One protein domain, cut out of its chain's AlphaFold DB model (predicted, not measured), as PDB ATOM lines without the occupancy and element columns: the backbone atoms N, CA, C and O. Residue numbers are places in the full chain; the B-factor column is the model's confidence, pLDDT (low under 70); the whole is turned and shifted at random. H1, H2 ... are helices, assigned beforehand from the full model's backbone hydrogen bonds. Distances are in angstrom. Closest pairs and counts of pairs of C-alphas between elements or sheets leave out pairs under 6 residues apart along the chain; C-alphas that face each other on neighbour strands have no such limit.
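What this domain is: This is residues 3 to 17 and 31 to 151 of the 152 residues of an uncharacterized protein of Flavobacteriales bacterium (UniProt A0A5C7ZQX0). The longest helix, H3, runs through the middle with H1 and H7 beside it, while H2 and H4 lie side by side near its first turns and H5 crosses it farther along. Two long loops, residues 69 to 89 and 100 to 114, reach away from the helices on the side of H4. The printed part has 136 residues with seven named helices, H1 to H7, and no named strand: all helix. It is compact, with a radius of gyration of the C-alphas of 15.1 A and spans of 50 by 39 by 24 A.

How they stand to each other: H3, residues 46 to 68, is the hub, touching five helices. Its residues 48 to 56 touch H1, residues 3 to 16, at a shallow tilt of 12 degrees, the same way; the closest C-alphas, of Ala 14 and Ile 56, are 5.4 A apart. H7, residues 130 to 149, touches H3 the same way at 34 degrees, only just short of steep, closest at the C-alphas of Leu 55 and Ile 132, 5.5 A. H5, residues 115 to 122, touches H3 at a steep tilt of 63 degrees, with the C-alphas of Ala 54 and Ala 116 closest at 5.4 A. H4, residues 90 to 99, touches H3 at a steep tilt of 65 degrees, closest at the C-alphas of Leu 53 and Phe 95, 6.1 A. H2, residues 32 to 44, touches H4 at a shallow tilt of 16 degrees, closest at the C-alphas of Val 35 and Pro 90, 6.6 A. H6, residues 124 to 128, touches H7 only at the corner, closest at the C-alphas of Arg 127 and Lys 133, 5.0 A. H1 and H4 are apart. Every O i to N i+4 pair is within hydrogen-bond range in H1, H3, H4, H5 and H6, against 8 of 9 in H2 and 15 of 16 in H7.

Where its parts are: H1 begins at C-alpha 3, (181.021, 222.705, 205.721). H3 is 32.7 A long and H7 29.9 A, ending at C-alpha 149, (153.452, 191.513, 182.233).

The domain as a whole: Residues 18 to 30 are not printed, and C-alphas 17 and 31 are 12.1 A apart across the cut. The links H3 to H4 and H4 to H5 are long. The pLDDT is under 70 at residues 3 to 4, 78 to 81 and 146 to 151.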
ATOM      1  N   GLN A   3     181.901 223.887 205.749       56.06
ATOM      2  CA  GLN A   3     181.021 222.705 205.721       56.06
ATOM      3  C   GLN A   3     179.536 223.021 205.469       56.06
ATOM      4  O   GLN A   3     178.851 222.274 204.775       56.06
ATOM      5  N   GLY A   4     179.025 224.138 206.003       69.25
ATOM      6  CA  GLY A   4     177.613 224.510 205.846       69.25
ATOM      7  C   GLY A   4     177.221 224.842 204.402       69.25
ATOM      8  O   GLY A   4     176.091 224.580 203.999       69.25
ATOM      9  N   THR A   5     178.154 225.370 203.606       88.44
ATOM     10  CA  THR A   5     177.866 225.847 202.247       88.44
ATOM     11  C   THR A   5     177.826 224.693 201.245       88.44
ATOM     12  O   THR A   5     176.864 224.588 200.486       88.44
ATOM     13  N   ASN A   6     178.802 223.779 201.281       95.12
ATOM     14  CA  ASN A   6     178.855 222.633 200.359       95.12
ATOM     15  C   ASN A   6     177.676 221.678 200.568       95.12
ATOM     16  O   ASN A   6     177.031 221.259 199.605       95.12
ATOM     17  N   LEU A   7     177.352 221.387 201.834       96.38
ATOM     18  CA  LEU A   7     176.196 220.574 202.195       96.38
ATOM     19  C   LEU A   7     174.898 221.185 201.662       96.38
ATOM     20  O   LEU A   7     174.085 220.477 201.068       96.38
ATOM     21  N   GLN A   8     174.705 222.492 201.856       96.94
ATOM     22  CA  GLN A   8     173.495 223.173 201.411       96.94
ATOM     23  C   GLN A   8     173.372 223.167 199.884       96.94
ATOM     24  O   GLN A   8     172.290 222.884 199.378       96.94
ATOM     25  N   VAL A   9     174.463 223.412 199.150       97.69
ATOM     26  CA  VAL A   9     174.472 223.368 197.677       97.69
ATOM     27  C   VAL A   9     174.128 221.965 197.170       97.69
ATOM     28  O   VAL A   9     173.209 221.817 196.363       97.69
ATOM     29  N   ALA A  10     174.798 220.927 197.682       97.38
ATOM     30  CA  ALA A  10     174.550 219.542 197.281       97.38
ATOM     31  C   ALA A  10     173.115 219.098 197.601       97.38
ATOM     32  O   ALA A  10     172.440 218.505 196.754       97.38
ATOM     33  N   LYS A  11     172.623 219.435 198.801       97.56
ATOM     34  CA  LYS A  11     171.248 219.166 199.229       97.56
ATOM     35  C   LYS A  11     170.238 219.846 198.313       97.56
ATOM     36  O   LYS A  11     169.370 219.172 197.766       97.56
ATOM     37  N   SER A  12     170.354 221.164 198.142       97.31
ATOM     38  CA  SER A  12     169.426 221.951 197.329       97.31
ATOM     39  C   SER A  12     169.380 221.441 195.895       97.31
ATOM     40  O   SER A  12     168.290 221.287 195.344       97.31
ATOM     41  N   PHE A  13     170.532 221.113 195.309       97.19
ATOM     42  CA  PHE A  13     170.582 220.542 193.969       97.19
ATOM     43  C   PHE A  13     169.900 219.170 193.913       97.19
ATOM     44  O   PHE A  13     169.017 218.964 193.090       97.19
ATOM     45  N   ALA A  14     170.234 218.240 194.812       97.56
ATOM     46  CA  ALA A  14     169.666 216.891 194.790       97.56
ATOM     47  C   ALA A  14     168.147 216.869 195.037       97.56
ATOM     48  O   ALA A  14     167.409 216.117 194.391       97.56
ATOM     49  N   GLU A  15     167.658 217.701 195.959       97.12
ATOM     50  CA  GLU A  15     166.233 217.793 196.284       97.12
ATOM     51  C   GLU A  15     165.428 218.450 195.154       97.12
ATOM     52  O   GLU A  15     164.342 217.957 194.846       97.12
ATOM     53  N   SER A  16     165.976 219.472 194.483       96.06
ATOM     54  CA  SER A  16     165.317 220.163 193.358       96.06
ATOM     55  C   SER A  16     165.543 219.524 191.987       96.06
ATOM     56  O   SER A  16     164.817 219.842 191.049       96.06
ATOM     57  N   TYR A  17     166.518 218.617 191.857       96.19
ATOM     58  CA  TYR A  17     166.801 217.930 190.601       96.19
ATOM     59  C   TYR A  17     165.565 217.174 190.109       96.19
ATOM     60  O   TYR A  17     165.034 216.312 190.813       96.19
ATOM     61  N   PRO A  31     176.089 222.546 187.002       94.69
ATOM     62  CA  PRO A  31     176.899 223.739 187.212       94.69
ATOM     63  C   PRO A  31     178.205 223.431 187.958       94.69
ATOM     64  O   PRO A  31     178.205 222.658 188.917       94.69
ATOM     65  N   ALA A  32     179.303 224.090 187.578       95.00
ATOM     66  CA  ALA A  32     180.629 223.843 188.159       95.00
ATOM     67  C   ALA A  32     180.642 223.939 189.697       95.00
ATOM     68  O   ALA A  32     181.168 223.054 190.365       95.00
ATOM     69  N   HIS A  33     179.960 224.938 190.267       95.56
ATOM     70  CA  HIS A  33     179.862 225.110 191.722       95.56
ATOM     71  C   HIS A  33     179.157 223.937 192.432       95.56
ATOM     72  O   HIS A  33     179.450 223.647 193.589       95.56
ATOM     73  N   VAL A  34     178.234 223.239 191.758       97.06
ATOM     74  CA  VAL A  34     177.588 222.031 192.297       97.06
ATOM     75  C   VAL A  34     178.573 220.863 192.280       97.06
ATOM     76  O   VAL A  34     178.673 220.134 193.264       97.06
ATOM     77  N   VAL A  35     179.329 220.701 191.192       97.00
ATOM     78  CA  VAL A  35     180.379 219.673 191.088       97.00
ATOM     79  C   VAL A  35     181.441 219.862 192.175       97.00
ATOM     80  O   VAL A  35     181.815 218.901 192.853       97.00
ATOM     81  N   GLU A  36     181.891 221.099 192.383       96.69
ATOM     82  CA  GLU A  36     182.820 221.456 193.457       96.69
ATOM     83  C   GLU A  36     182.227 221.138 194.831       96.69
ATOM     84  O   GLU A  36     182.881 220.472 195.636       96.69
ATOM     85  N   ALA A  37     180.965 221.508 195.075       97.50
ATOM     86  CA  ALA A  37     180.291 221.210 196.334       97.50
ATOM     87  C   ALA A  37     180.257 219.703 196.635       97.50
ATOM     88  O   ALA A  37     180.590 219.309 197.749       97.50
ATOM     89  N   PHE A  38     179.934 218.844 195.661       97.81
ATOM     90  CA  PHE A  38     179.980 217.385 195.852       97.81
ATOM     91  C   PHE A  38     181.404 216.864 196.079       97.81
ATOM     92  O   PHE A  38     181.619 216.001 196.935       97.81
ATOM     93  N   THR A  39     182.381 217.415 195.355       96.50
ATOM     94  CA  THR A  39     183.797 217.051 195.497       96.50
ATOM     95  C   THR A  39     184.304 217.347 196.910       96.50
ATOM     96  O   THR A  39     184.933 216.487 197.530       96.50
ATOM     97  N   HIS A  40     184.005 218.533 197.446       96.25
ATOM     98  CA  HIS A  40     184.381 218.920 198.805       96.25
ATOM     99  C   HIS A  40     183.569 218.170 199.862       96.25
ATOM    100  O   HIS A  40     184.145 217.618 200.802       96.25
ATOM    101  N   LEU A  41     182.250 218.058 199.671       96.56
ATOM    102  CA  LEU A  41     181.368 217.363 200.606       96.56
ATOM    103  C   LEU A  41     181.778 215.900 200.785       96.56
ATOM    104  O   LEU A  41     181.676 215.377 201.885       96.56
ATOM    105  N   LYS A  42     182.309 215.237 199.751       95.75
ATOM    106  CA  LYS A  42     182.840 213.870 199.880       95.75
ATOM    107  C   LYS A  42     183.919 213.745 200.965       95.75
ATOM    108  O   LYS A  42     183.970 212.717 201.639       95.75
ATOM    109  N   ALA A  43     184.794 214.743 201.093       94.75
ATOM    110  CA  ALA A  43     185.866 214.757 202.087       94.75
ATOM    111  C   ALA A  43     185.374 215.221 203.467       94.75
ATOM    112  O   ALA A  43     185.883 214.761 204.485       94.75
ATOM    113  N   GLU A  44     184.390 216.119 203.494       95.12
ATOM    114  CA  GLU A  44     183.858 216.732 204.716       95.12
ATOM    115  C   GLU A  44     182.803 215.866 205.422       95.12
ATOM    116  O   GLU A  44     182.839 215.723 206.641       95.12
ATOM    117  N   ASP A  45     181.868 215.304 204.655       96.50
ATOM    118  CA  ASP A  45     180.778 214.436 205.099       96.50
ATOM    119  C   ASP A  45     180.413 213.450 203.976       96.50
ATOM    120  O   ASP A  45     179.501 213.648 203.160       96.50
ATOM    121  N   ARG A  46     181.155 212.341 203.946       96.31
ATOM    122  CA  ARG A  46     180.974 211.267 202.962       96.31
ATOM    123  C   ARG A  46     179.546 210.714 202.953       96.31
ATOM    124  O   ARG A  46     179.057 210.366 201.883       96.31
ATOM    125  N   SER A  47     178.894 210.639 204.115       96.56
ATOM    126  CA  SER A  47     177.538 210.092 204.258       96.56
ATOM    127  C   SER A  47     176.504 211.018 203.619       96.56
ATOM    128  O   SER A  47     175.652 210.577 202.845       96.56
ATOM    129  N   ALA A  48     176.616 212.328 203.856       96.94
ATOM    130  CA  ALA A  48     175.774 213.306 203.179       96.94
ATOM    131  C   ALA A  48     176.009 213.306 201.662       96.94
ATOM    132  O   ALA A  48     175.041 213.297 200.897       96.94
ATOM    133  N   CYS A  49     177.270 213.268 201.221       97.94
ATOM    134  CA  CYS A  49     177.609 213.206 199.798       97.94
ATOM    135  C   CYS A  49     176.989 211.973 199.121       97.94
ATOM    136  O   CYS A  49     176.295 212.098 198.109       97.94
ATOM    137  N   GLU A  50     177.153 210.795 199.730       98.50
ATOM    138  CA  GLU A  50     176.541 209.544 199.278       98.50
ATOM    139  C   GLU A  50     175.025 209.674 199.134       98.50
ATOM    140  O   GLU A  50     174.459 209.333 198.095       98.50
ATOM    141  N   LYS A  51     174.367 210.197 200.172       98.44
ATOM    142  CA  LYS A  51     172.916 210.351 200.220       98.44
ATOM    143  C   LYS A  51     172.394 211.210 199.070       98.44
ATOM    144  O   LYS A  51     171.447 210.822 198.388       98.44
ATOM    145  N   TYR A  52     173.003 212.370 198.843       98.56
ATOM    146  CA  TYR A  52     172.528 213.302 197.822       98.56
ATOM    147  C   TYR A  52     172.836 212.826 196.400       98.56
ATOM    148  O   TYR A  52     171.989 212.978 195.521       98.56
ATOM    149  N   LEU A  53     173.970 212.155 196.179       98.50
ATOM    150  CA  LEU A  53     174.245 211.493 194.900       98.50
ATOM    151  C   LEU A  53     173.264 210.341 194.642       98.50
ATOM    152  O   LEU A  53     172.695 210.249 193.553       98.50
ATOM    153  N   ALA A  54     172.993 209.506 195.649       98.50
ATOM    154  CA  ALA A  54     172.012 208.427 195.542       98.50
ATOM    155  C   ALA A  54     170.615 208.964 195.193       98.50
ATOM    156  O   ALA A  54     169.931 208.377 194.352       98.50
ATOM    157  N   LEU A  55     170.210 210.097 195.783       98.56
ATOM    158  CA  LEU A  55     168.940 210.759 195.477       98.56
ATOM    159  C   LEU A  55     168.861 211.232 194.014       98.56
ATOM    160  O   LEU A  55     167.840 211.033 193.358       98.56
ATOM    161  N   ILE A  56     169.930 211.820 193.475       98.31
ATOM    162  CA  ILE A  56     169.976 212.261 192.070       98.31
ATOM    163  C   ILE A  56     169.823 211.064 191.128       98.31
ATOM    164  O   ILE A  56     168.953 211.047 190.253       98.31
ATOM    165  N   PHE A  57     170.630 210.023 191.332       98.06
ATOM    166  CA  PHE A  57     170.642 208.874 190.431       98.06
ATOM    167  C   PHE A  57     169.383 208.003 190.548       98.06
ATOM    168  O   PHE A  57     168.935 207.461 189.537       98.06
ATOM    169  N   ILE A  58     168.750 207.897 191.724       97.69
ATOM    170  CA  ILE A  58     167.474 207.171 191.842       97.69
ATOM    171  C   ILE A  58     166.330 207.912 191.137       97.69
ATOM    172  O   ILE A  58     165.503 207.261 190.496       97.69
ATOM    173  N   LYS A  59     166.313 209.253 191.178       97.44
ATOM    174  CA  LYS A  59     165.368 210.070 190.401       97.44
ATOM    175  C   LYS A  59     165.579 209.865 188.904       97.44
ATOM    176  O   LYS A  59     164.616 209.632 188.175       97.44
ATOM    177  N   LEU A  60     166.834 209.875 188.449       96.56
ATOM    178  CA  LEU A  60     167.170 209.601 187.052       96.56
ATOM    179  C   LEU A  60     166.703 208.200 186.623       96.56
ATOM    180  O   LEU A  60     166.099 208.037 185.564       96.56
ATOM    181  N   TYR A  61     166.899 207.180 187.461       96.50
ATOM    182  CA  TYR A  61     166.388 205.840 187.176       96.50
ATOM    183  C   TYR A  61     164.859 205.773 187.138       96.50
ATOM    184  O   TYR A  61     164.298 205.107 186.266       96.50
ATOM    185  N   ARG A  62     164.167 206.477 188.042       95.56
ATOM    186  CA  ARG A  62     162.704 206.596 188.000       95.56
ATOM    187  C   ARG A  62     162.245 207.131 186.646       95.56
ATOM    188  O   ARG A  62     161.363 206.524 186.045       95.56
ATOM    189  N   ALA A  63     162.860 208.206 186.154       94.25
ATOM    190  CA  ALA A  63     162.509 208.798 184.865       94.25
ATOM    191  C   ALA A  63     162.734 207.828 183.690       94.25
ATOM    192  O   ALA A  63     161.895 207.716 182.801       94.25
ATOM    193  N   HIS A  64     163.816 207.048 183.718       93.94
ATOM    194  CA  HIS A  64     164.054 205.997 182.726       93.94
ATOM    195  C   HIS A  64     162.967 204.916 182.708       93.94
ATOM    196  O   HIS A  64     162.518 204.496 181.636       93.94
ATOM    197  N   LEU A  65     162.515 204.489 183.890       92.56
ATOM    198  CA  LEU A  65     161.404 203.547 184.005       92.56
ATOM    199  C   LEU A  65     160.073 204.165 183.554       92.56
ATOM    200  O   LEU A  65     159.235 203.452 183.015       92.56
ATOM    201  N   GLU A  66     159.885 205.468 183.756       90.12
ATOM    202  CA  GLU A  66     158.695 206.217 183.332       90.12
ATOM    203  C   GLU A  66     158.592 206.383 181.818       90.12
ATOM    204  O   GLU A  66     157.531 206.134 181.259       90.12
ATOM    205  N   CYS A  67     159.692 206.756 181.164       87.06
ATOM    206  CA  CYS A  67     159.788 206.857 179.708       87.06
ATOM    207  C   CYS A  67     159.522 205.510 179.042       87.06
ATOM    208  O   CYS A  67     158.733 205.396 178.110       87.06
ATOM    209  N   CYS A  68     160.284 204.506 179.481       85.19
ATOM    210  CA  CYS A  68     160.664 203.426 178.584       85.19
ATOM    211  C   CYS A  68     160.855 202.081 179.297       85.19
ATOM    212  O   CYS A  68     161.279 201.107 178.683       85.19
ATOM    213  N   ASN A  69     160.550 202.028 180.597       86.75
ATOM    214  CA  ASN A  69     160.556 200.819 181.413       86.75
ATOM    215  C   ASN A  69     161.852 199.979 181.358       86.75
ATOM    216  O   ASN A  69     161.833 198.753 181.490       86.75
ATOM    217  N   GLN A  70     162.994 200.640 181.165       87.50
ATOM    218  CA  GLN A  70     164.306 200.002 181.073       87.50
ATOM    219  C   GLN A  70     165.393 200.868 181.712       87.50
ATOM    220  O   GLN A  70     165.194 202.059 181.943       87.50
ATOM    221  N   SER A  71     166.540 200.265 182.032       90.69
ATOM    222  CA  SER A  71     167.739 201.013 182.424       90.69
ATOM    223  C   SER A  71     168.511 201.494 181.199       90.69
ATOM    224  O   SER A  71     168.461 200.854 180.153       90.69
ATOM    225  N   TYR A  72     169.290 202.555 181.371       92.00
ATOM    226  CA  TYR A  72     170.110 203.161 180.324       92.00
ATOM    227  C   TYR A  72     171.548 203.346 180.794       92.00
ATOM    228  O   TYR A  72     171.813 203.291 181.996       92.00
ATOM    229  N   GLU A  73     172.445 203.554 179.831       93.12
ATOM    230  CA  GLU A  73     173.837 203.927 180.076       93.12
ATOM    231  C   GLU A  73     173.885 205.322 180.706       93.12
ATOM    232  O   GLU A  73     173.253 206.250 180.196       93.12
ATOM    233  N   LEU A  74     174.606 205.461 181.819       92.88
ATOM    234  CA  LEU A  74     174.736 206.734 182.528       92.88
ATOM    235  C   LEU A  74     175.842 207.635 181.982       92.88
ATOM    236  O   LEU A  74     175.757 208.845 182.182       92.88
ATOM    237  N   ARG A  75     176.861 207.082 181.320       91.12
ATOM    238  CA  ARG A  75     177.956 207.886 180.762       91.12
ATOM    239  C   ARG A  75     177.462 208.760 179.613       91.12
ATOM    240  O   ARG A  75     176.803 208.283 178.687       91.12
ATOM    241  N   THR A  76     177.829 210.039 179.630       83.50
ATOM    242  CA  THR A  76     177.522 210.987 178.544       83.50
ATOM    243  C   THR A  76     178.265 210.652 177.261       83.50
ATOM    244  O   THR A  76     177.734 210.843 176.164       83.50
ATOM    245  N   ARG A  77     179.487 210.131 177.381       74.75
ATOM    246  CA  ARG A  77     180.271 209.620 176.260       74.75
ATOM    247  C   ARG A  77     180.474 208.131 176.466       74.75
ATOM    248  O   ARG A  77     181.025 207.721 177.483       74.75
ATOM    249  N   SER A  78     180.122 207.323 175.469       62.47
ATOM    250  CA  SER A  78     180.719 205.996 175.325       62.47
ATOM    251  C   SER A  78     182.193 206.209 174.980       62.47
ATOM    252  O   SER A  78     182.601 206.228 173.817       62.47
ATOM    253  N   SER A  79     183.004 206.521 175.994       53.34
ATOM    254  CA  SER A  79     184.433 206.672 175.794       53.34
ATOM    255  C   SER A  79     184.935 205.349 175.211       53.34
ATOM    256  O   SER A  79     184.531 204.261 175.628       53.34
ATOM    257  N   LYS A  80     185.852 205.418 174.244       55.91
ATOM    258  CA  LYS A  80     186.534 204.220 173.723       55.91
ATOM    259  C   LYS A  80     187.303 203.458 174.819       55.91
ATOM    260  O   LYS A  80     187.849 202.397 174.541       55.91
ATOM    261  N   ARG A  81     187.402 204.029 176.025       62.81
ATOM    262  CA  ARG A  81     188.182 203.537 177.159       62.81
ATOM    263  C   ARG A  81     187.345 202.804 178.205       62.81
ATOM    264  O   ARG A  81     187.937 202.263 179.128       62.81
ATOM    265  N   PHE A  82     186.019 202.716 178.039       78.50
ATOM    266  CA  PHE A  82     185.132 202.014 178.976       78.50
ATOM    267  C   PHE A  82     185.290 202.489 180.438       78.50
ATOM    268  O   PHE A  82     185.035 201.731 181.368       78.50
ATOM    269  N   ASP A  83     185.689 203.742 180.647       86.94
ATOM    270  CA  ASP A  83     185.937 204.359 181.951       86.94
ATOM    271  C   ASP A  83     184.808 205.329 182.349       86.94
ATOM    272  O   ASP A  83     183.911 205.629 181.555       86.94
ATOM    273  N   ILE A  84     184.826 205.785 183.607       90.69
ATOM    274  CA  ILE A  84     184.018 206.923 184.074       90.69
ATOM    275  C   ILE A  84     184.899 208.167 183.986       90.69
ATOM    276  O   ILE A  84     185.797 208.359 184.809       90.69
ATOM    277  N   ASP A  85     184.653 209.006 182.985       90.06
ATOM    278  CA  ASP A  85     185.414 210.235 182.784       90.06
ATOM    279  C   ASP A  85     184.983 211.281 183.822       90.06
ATOM    280  O   ASP A  85     183.817 211.659 183.907       90.06
ATOM    281  N   ARG A  86     185.927 211.763 184.634       90.94
ATOM    282  CA  ARG A  86     185.635 212.742 185.690       90.94
ATOM    283  C   ARG A  86     185.174 214.096 185.146       90.94
ATOM    284  O   ARG A  86     184.414 214.784 185.819       90.94
ATOM    285  N   ALA A  87     185.662 214.504 183.979       90.25
ATOM    286  CA  ALA A  87     185.294 215.770 183.363       90.25
ATOM    287  C   ALA A  87     183.943 215.672 182.644       90.25
ATOM    288  O   ALA A  87     183.166 216.621 182.697       90.25
ATOM    289  N   ALA A  88     183.656 214.538 181.997       89.50
ATOM    290  CA  ALA A  88     182.387 214.329 181.299       89.50
ATOM    291  C   ALA A  88     181.242 213.926 182.245       89.50
ATOM    292  O   ALA A  88     180.126 214.411 182.094       89.50
ATOM    293  N   ASP A  89     181.520 213.085 183.246       92.38
ATOM    294  CA  ASP A  89     180.529 212.508 184.161       92.38
ATOM    295  C   ASP A  89     180.888 212.761 185.645       92.38
ATOM    296  O   ASP A  89     181.007 211.817 186.437       92.38
ATOM    297  N   PRO A  90     181.049 214.025 186.085       95.19
ATOM    298  CA  PRO A  90     181.614 214.352 187.396       95.19
ATOM    299  C   PRO A  90     180.827 213.763 188.571       95.19
ATOM    300  O   PRO A  90     181.417 213.162 189.465       95.19
ATOM    301  N   LEU A  91     179.493 213.867 188.578       97.31
ATOM    302  CA  LEU A  91     178.693 213.315 189.682       97.31
ATOM    303  C   LEU A  91     178.703 211.782 189.699       97.31
ATOM    304  O   LEU A  91     178.657 211.178 190.771       97.31
ATOM    305  N   LEU A  92     178.788 211.145 188.529       95.94
ATOM    306  CA  LEU A  92     178.892 209.689 188.426       95.94
ATOM    307  C   LEU A  92     180.250 209.214 188.941       95.94
ATOM    308  O   LEU A  92     180.316 208.238 189.690       95.94
ATOM    309  N   PHE A  93     181.315 209.938 188.593       95.56
ATOM    310  CA  PHE A  93     182.654 209.702 189.112       95.56
ATOM    311  C   PHE A  93     182.679 209.811 190.637       95.56
ATOM    312  O   PHE A  93     183.161 208.904 191.316       95.56
ATOM    313  N   GLU A  94     182.113 210.886 191.193       97.00
ATOM    314  CA  GLU A  94     182.042 211.078 192.641       97.00
ATOM    315  C   GLU A  94     181.245 209.953 193.317       97.00
ATOM    316  O   GLU A  94     181.720 209.381 194.305       97.00
ATOM    317  N   PHE A  95     180.112 209.541 192.737       97.75
ATOM    318  CA  PHE A  95     179.304 208.443 193.269       97.75
ATOM    319  C   PHE A  95     180.065 207.116 193.258       97.75
ATOM    320  O   PHE A  95     180.167 206.473 194.303       97.75
ATOM    321  N   ASN A  96     180.688 206.740 192.136       96.94
ATOM    322  CA  ASN A  96     181.506 205.528 192.082       96.94
ATOM    323  C   ASN A  96     182.723 205.609 193.018       96.94
ATOM    324  O   ASN A  96     183.121 204.612 193.615       96.94
ATOM    325  N   SER A  97     183.300 206.796 193.219       95.81
ATOM    326  CA  SER A  97     184.420 206.969 194.150       95.81
ATOM    327  C   SER A  97     184.032 206.660 195.604       95.81
ATOM    328  O   SER A  97     184.887 206.219 196.384       95.81
ATOM    329  N   ILE A  98     182.754 206.853 195.949       96.44
ATOM    330  CA  ILE A  98     182.186 206.577 197.268       96.44
ATOM    331  C   ILE A  98     181.743 205.117 197.386       96.44
ATOM    332  O   ILE A  98     182.098 204.448 198.356       96.44
ATOM    333  N   THR A  99     180.989 204.626 196.411       96.25
ATOM    334  CA  THR A  99     180.342 203.310 196.490       96.25
ATOM    335  C   THR A  99     181.241 202.169 196.035       96.25
ATOM    336  O   THR A  99     181.026 201.026 196.427       96.25
ATOM    337  N   LYS A 100     182.259 202.471 195.217       95.50
ATOM    338  CA  LYS A 100     183.156 201.490 194.588       95.50
ATOM    339  C   LYS A 100     182.392 200.390 193.840       95.50
ATOM    340  O   LYS A 100     182.831 199.246 193.805       95.50
ATOM    341  N   MET A 101     181.243 200.733 193.249       94.62
ATOM    342  CA  MET A 101     180.424 199.783 192.484       94.62
ATOM    343  C   MET A 101     181.134 199.268 191.233       94.62
ATOM    344  O   MET A 101     180.870 198.149 190.802       94.62
ATOM    345  N   TYR A 102     182.031 200.075 190.670       93.50
ATOM    346  CA  TYR A 102     182.859 199.716 189.532       93.50
ATOM    347  C   TYR A 102     184.336 199.917 189.855       93.50
ATOM    348  O   TYR A 102     184.742 200.926 190.441       93.50
ATOM    349  N   ASP A 103     185.126 198.942 189.425       91.38
ATOM    350  CA  ASP A 103     186.580 198.957 189.478       91.38
ATOM    351  C   ASP A 103     187.117 199.848 188.349       91.38
ATOM    352  O   ASP A 103     186.953 199.527 187.174       91.38
ATOM    353  N   MET A 104     187.716 200.985 188.708       88.06
ATOM    354  CA  MET A 104     188.201 201.979 187.743       88.06
ATOM    355  C   MET A 104     189.454 201.519 186.986       88.06
ATOM    356  O   MET A 104     189.799 202.137 185.982       88.06
ATOM    357  N   ASP A 105     190.108 200.444 187.438       88.12
ATOM    358  CA  ASP A 105     191.270 199.855 186.767       88.12
ATOM    359  C   ASP A 105     190.862 198.824 185.700       88.12
ATOM    360  O   ASP A 105     191.712 198.268 184.998       88.12
ATOM    361  N   LYS A 106     189.557 198.550 185.560       88.62
ATOM    362  CA  LYS A 106     189.007 197.590 184.599       88.62
ATOM    363  C   LYS A 106     188.058 198.264 183.609       88.62
ATOM    364  O   LYS A 106     187.368 199.215 183.968       88.62
ATOM    365  N   PRO A 107     187.953 197.737 182.376       88.00
ATOM    366  CA  PRO A 107     186.926 198.169 181.438       88.00
ATOM    367  C   PRO A 107     185.520 197.946 182.008       88.00
ATOM    368  O   PRO A 107     185.181 196.843 182.436       88.00
ATOM    369  N   ILE A 108     184.690 198.988 181.974       90.62
ATOM    370  CA  ILE A 108     183.281 198.947 182.361       90.62
ATOM    371  C   ILE A 108     182.433 198.972 181.091       90.62
ATOM    372  O   ILE A 108     182.262 200.015 180.451       90.62
ATOM    373  N   GLU A 109     181.887 197.817 180.716       88.06
ATOM    374  CA  GLU A 109     181.081 197.685 179.497       88.06
ATOM    375  C   GLU A 109     179.844 198.580 179.537       88.06
ATOM    376  O   GLU A 109     179.579 199.313 178.586       88.06
ATOM    377  N   PHE A 110     179.127 198.574 180.662       90.88
ATOM    378  CA  PHE A 110     177.871 199.292 180.818       90.88
ATOM    379  C   PHE A 110     177.665 199.783 182.249       90.88
ATOM    380  O   PHE A 110     177.820 199.012 183.199       90.88
ATOM    381  N   ILE A 111     177.251 201.043 182.400       93.75
ATOM    382  CA  ILE A 111     176.870 201.609 183.697       93.75
ATOM    383  C   ILE A 111     175.368 201.825 183.724       93.75
ATOM    384  O   ILE A 111     174.837 202.804 183.200       93.75
ATOM    385  N   SER A 112     174.677 200.891 184.373       94.75
ATOM    386  CA  SER A 112     173.222 200.918 184.460       94.75
ATOM    387  C   SER A 112     172.729 202.078 185.314       94.75
ATOM    388  O   SER A 112     173.130 202.233 186.469       94.75
ATOM    389  N   SER A 113     171.725 202.795 184.811       95.31
ATOM    390  CA  SER A 113     170.972 203.766 185.604       95.31
ATOM    391  C   SER A 113     170.300 203.166 186.842       95.31
ATOM    392  O   SER A 113     170.011 203.896 187.783       95.31
ATOM    393  N   ALA A 114     170.138 201.839 186.920       96.25
ATOM    394  CA  ALA A 114     169.650 201.159 188.118       96.25
ATOM    395  C   ALA A 114     170.644 201.161 189.298       96.25
ATOM    396  O   ALA A 114     170.236 200.834 190.414       96.25
ATOM    397  N   MET A 115     171.913 201.542 189.092       96.31
ATOM    398  CA  MET A 115     172.977 201.380 190.092       96.31
ATOM    399  C   MET A 115     172.638 202.004 191.453       96.31
ATOM    400  O   MET A 115     172.839 201.376 192.489       96.31
ATOM    401  N   ALA A 116     172.048 203.202 191.473       96.69
ATOM    402  CA  ALA A 116     171.699 203.865 192.727       96.69
ATOM    403  C   ALA A 116     170.525 203.187 193.436       96.69
ATOM    404  O   ALA A 116     170.500 203.124 194.661       96.69
ATOM    405  N   TYR A 117     169.574 202.620 192.688       97.25
ATOM    406  CA  TYR A 117     168.507 201.818 193.278       97.25
ATOM    407  C   TYR A 117     169.058 200.544 193.922       97.25
ATOM    408  O   TYR A 117     168.668 200.213 195.042       97.25
ATOM    409  N   ASP A 118     169.967 199.845 193.240       96.56
ATOM    410  CA  ASP A 118     170.579 198.623 193.766       96.56
ATOM    411  C   ASP A 118     171.452 198.925 194.993       96.56
ATOM    412  O   ASP A 118     171.380 198.206 195.994       96.56
ATOM    413  N   TRP A 119     172.165 200.053 194.978       97.75
ATOM    414  CA  TRP A 119     172.904 200.553 196.134       97.75
ATOM    415  C   TRP A 119     171.985 200.860 197.325       97.75
ATOM    416  O   TRP A 119     172.160 200.301 198.407       97.75
ATOM    417  N   VAL A 120     170.941 201.673 197.130       97.69
ATOM    418  CA  VAL A 120     169.952 202.011 198.173       97.69
ATOM    419  C   VAL A 120     169.228 200.763 198.693       97.69
ATOM    420  O   VAL A 120     168.894 200.670 199.875       97.69
ATOM    421  N   LYS A 121     168.986 199.763 197.839       96.56
ATOM    422  CA  LYS A 121     168.383 198.490 198.247       96.56
ATOM    423  C   LYS A 121     169.253 197.746 199.266       96.56
ATOM    424  O   LYS A 121     168.685 197.139 200.181       96.56
ATOM    425  N   ALA A 122     170.575 197.792 199.105       96.56
ATOM    426  CA  ALA A 122     171.545 197.157 199.998       96.56
ATOM    427  C   ALA A 122     171.814 197.967 201.284       96.56
ATOM    428  O   ALA A 122     172.124 197.377 202.314       96.56
ATOM    429  N   HIS A 123     171.619 199.289 201.260       97.19
ATOM    430  CA  HIS A 123     171.975 200.192 202.361       97.19
ATOM    431  C   HIS A 123     170.728 200.771 203.049       97.19
ATOM    432  O   HIS A 123     170.156 201.782 202.640       97.19
ATOM    433  N   THR A 124     170.284 200.119 204.130       94.75
ATOM    434  CA  THR A 124     169.039 200.453 204.855       94.75
ATOM    435  C   THR A 124     168.979 201.892 205.363       94.75
ATOM    436  O   THR A 124     167.901 202.479 205.327       94.75
ATOM    437  N   TYR A 125     170.102 202.472 205.796       96.31
ATOM    438  CA  TYR A 125     170.147 203.847 206.306       96.31
ATOM    439  C   TYR A 125     169.749 204.880 205.245       96.31
ATOM    440  O   TYR A 125     169.049 205.835 205.569       96.31
ATOM    441  N   LEU A 126     170.081 204.648 203.969       97.00
ATOM    442  CA  LEU A 126     169.637 205.505 202.866       97.00
ATOM    443  C   LEU A 126     168.119 205.427 202.671       97.00
ATOM    444  O   LEU A 126     167.486 206.425 202.354       97.00
ATOM    445  N   ARG A 127     167.499 204.266 202.917       94.00
ATOM    446  CA  ARG A 127     166.034 204.100 202.821       94.00
ATOM    447  C   ARG A 127     165.262 204.752 203.964       94.00
ATOM    448  O   ARG A 127     164.039 204.863 203.868       94.00
ATOM    449  N   ASN A 128     165.944 205.136 205.038       94.06
ATOM    450  CA  ASN A 128     165.335 205.876 206.136       94.06
ATOM    451  C   ASN A 128     165.266 207.380 205.839       94.06
ATOM    452  O   ASN A 128     164.466 208.071 206.466       94.06
ATOM    453  N   ASP A 129     166.037 207.879 204.864       96.31
ATOM    454  CA  ASP A 129     165.894 209.250 204.378       96.31
ATOM    455  C   ASP A 129     164.547 209.419 203.639       96.31
ATOM    456  O   ASP A 129     164.251 208.645 202.719       96.31
ATOM    457  N   PRO A 130     163.706 210.405 204.010       96.12
ATOM    458  CA  PRO A 130     162.379 210.568 203.420       96.12
ATOM    459  C   PRO A 130     162.379 210.788 201.902       96.12
ATOM    460  O   PRO A 130     161.504 210.254 201.212       96.12
ATOM    461  N   ALA A 131     163.348 211.543 201.374       96.31
ATOM    462  CA  ALA A 131     163.416 211.856 199.952       96.31
ATOM    463  C   ALA A 131     163.800 210.608 199.149       96.31
ATOM    464  O   ALA A 131     163.122 210.262 198.180       96.31
ATOM    465  N   ILE A 132     164.810 209.864 199.604       97.44
ATOM    466  CA  ILE A 132     165.208 208.599 198.969       97.44
ATOM    467  C   ILE A 132     164.092 207.557 199.080       97.44
ATOM    468  O   ILE A 132     163.790 206.865 198.106       97.44
ATOM    469  N   LYS A 133     163.447 207.441 200.248       97.25
ATOM    470  CA  LYS A 133     162.363 206.477 200.479       97.25
ATOM    471  C   LYS A 133     161.219 206.662 199.486       97.25
ATOM    472  O   LYS A 133     160.716 205.669 198.957       97.25
ATOM    473  N   LYS A 134     160.829 207.913 199.225       96.62
ATOM    474  CA  LYS A 134     159.790 208.255 198.248       96.62
ATOM    475  C   LYS A 134     160.141 207.707 196.863       96.62
ATOM    476  O   LYS A 134     159.356 206.946 196.297       96.62
ATOM    477  N   GLU A 135     161.331 208.019 196.357       97.06
ATOM    478  CA  GLU A 135     161.776 207.569 195.033       97.06
ATOM    479  C   GLU A 135     161.925 206.040 194.965       97.06
ATOM    480  O   GLU A 135     161.469 205.396 194.017       97.06
ATOM    481  N   TYR A 136     162.483 205.426 196.012       96.94
ATOM    482  CA  TYR A 136     162.670 203.979 196.102       96.94
ATOM    483  C   TYR A 136     161.352 203.203 196.010       96.94
ATOM    484  O   TYR A 136     161.284 202.179 195.322       96.94
ATOM    485  N   VAL A 137     160.296 203.676 196.682       95.88
ATOM    486  CA  VAL A 137     158.967 203.046 196.631       95.88
ATOM    487  C   VAL A 137     158.390 203.101 195.215       95.88
ATOM    488  O   VAL A 137     157.893 202.081 194.730       95.88
ATOM    489  N   VAL A 138     158.508 204.244 194.530       94.50
ATOM    490  CA  VAL A 138     158.024 204.407 193.149       94.50
ATOM    491  C   VAL A 138     158.755 203.457 192.199       94.50
ATOM    492  O   VAL A 138     158.115 202.701 191.467       94.50
ATOM    493  N   VAL A 139     160.089 203.427 192.259       95.38
ATOM    494  CA  VAL A 139     160.911 202.527 191.435       95.38
ATOM    495  C   VAL A 139     160.576 201.056 191.712       95.38
ATOM    496  O   VAL A 139     160.386 200.274 190.779       95.38
ATOM    497  N   LYS A 140     160.450 200.661 192.988       94.31
ATOM    498  CA  LYS A 140     160.119 199.280 193.382       94.31
ATOM    499  C   LYS A 140     158.767 198.831 192.816       94.31
ATOM    500  O   LYS A 140     158.661 197.699 192.337       94.31
ATOM    501  N   LYS A 141     157.751 199.698 192.866       92.25
ATOM    502  CA  LYS A 141     156.416 199.414 192.320       92.25
ATOM    503  C   LYS A 141     156.493 199.139 190.813       92.25
ATOM    504  O   LYS A 141     156.119 198.050 190.385       92.25
ATOM    505  N   ARG A 142     157.120 200.039 190.047       88.25
ATOM    506  CA  ARG A 142     157.272 199.904 188.583       88.25
ATOM    507  C   ARG A 142     158.031 198.640 188.165       88.25
ATOM    508  O   ARG A 142     157.616 197.933 187.247       88.25
ATOM    509  N   LYS A 143     159.114 198.288 188.873       83.31
ATOM    510  CA  LYS A 143     159.857 197.037 188.607       83.31
ATOM    511  C   LYS A 143     159.011 195.780 188.856       83.31
ATOM    512  O   LYS A 143     159.264 194.756 188.226       83.31
ATOM    513  N   THR A 144     158.036 195.841 189.764       81.94
ATOM    514  CA  THR A 144     157.145 194.712 190.079       81.94
ATOM    515  C   THR A 144     156.064 194.549 189.010       81.94
ATOM    516  O   THR A 144     155.875 193.443 188.511       81.94
ATOM    517  N   GLU A 145     155.431 195.646 188.591       77.06
ATOM    518  CA  GLU A 145     154.420 195.662 187.520       77.06
ATOM    519  C   GLU A 145     154.996 195.126 186.200       77.06
ATOM    520  O   GLU A 145     154.407 194.273 185.545       77.06
ATOM    521  N   THR A 146     156.228 195.517 185.874       62.56
ATOM    522  CA  THR A 146     156.941 195.058 184.669       62.56
ATOM    523  C   THR A 146     157.191 193.555 184.641       62.56
ATOM    524  O   THR A 146     157.231 192.945 183.573       62.56
ATOM    525  N   ARG A 147     157.395 192.940 185.811       62.12
ATOM    526  CA  ARG A 147     157.603 191.493 185.903       62.12
ATOM    527  C   ARG A 147     156.308 190.736 185.654       62.12
ATOM    528  O   ARG A 147     156.365 189.723 184.980       62.12
ATOM    529  N   GLN A 148     155.168 191.229 186.135       56.78
ATOM    530  CA  GLN A 148     153.882 190.550 185.958       56.78
ATOM    531  C   GLN A 148     153.445 190.480 184.486       56.78
ATOM    532  O   GLN A 148     152.909 189.463 184.071       56.78
ATOM    533  N   VAL A 149     153.770 191.494 183.677       57.06
ATOM    534  CA  VAL A 149     153.452 191.513 182.233       57.06
ATOM    535  C   VAL A 149     154.277 190.500 181.423       57.06
ATOM    536  O   VAL A 149     153.843 190.073 180.365       57.06
ATOM    537  N   LYS A 150     155.459 190.081 181.900       50.50
ATOM    538  CA  LYS A 150     156.316 189.110 181.187       50.50
ATOM    539  C   LYS A 150     155.944 187.638 181.423       50.50
ATOM    540  O   LYS A 150     156.580 186.774 180.829       50.50
ATOM    541  N   PHE A 151     154.978 187.352 182.298       47.72
ATOM    542  CA  PHE A 151     154.549 185.987 182.651       47.72
ATOM    543  C   PHE A 151     153.068 185.712 182.335       47.72
ATOM    544  O   PHE A 151     152.521 184.722 182.820       47.72
TER     545      PHE A 151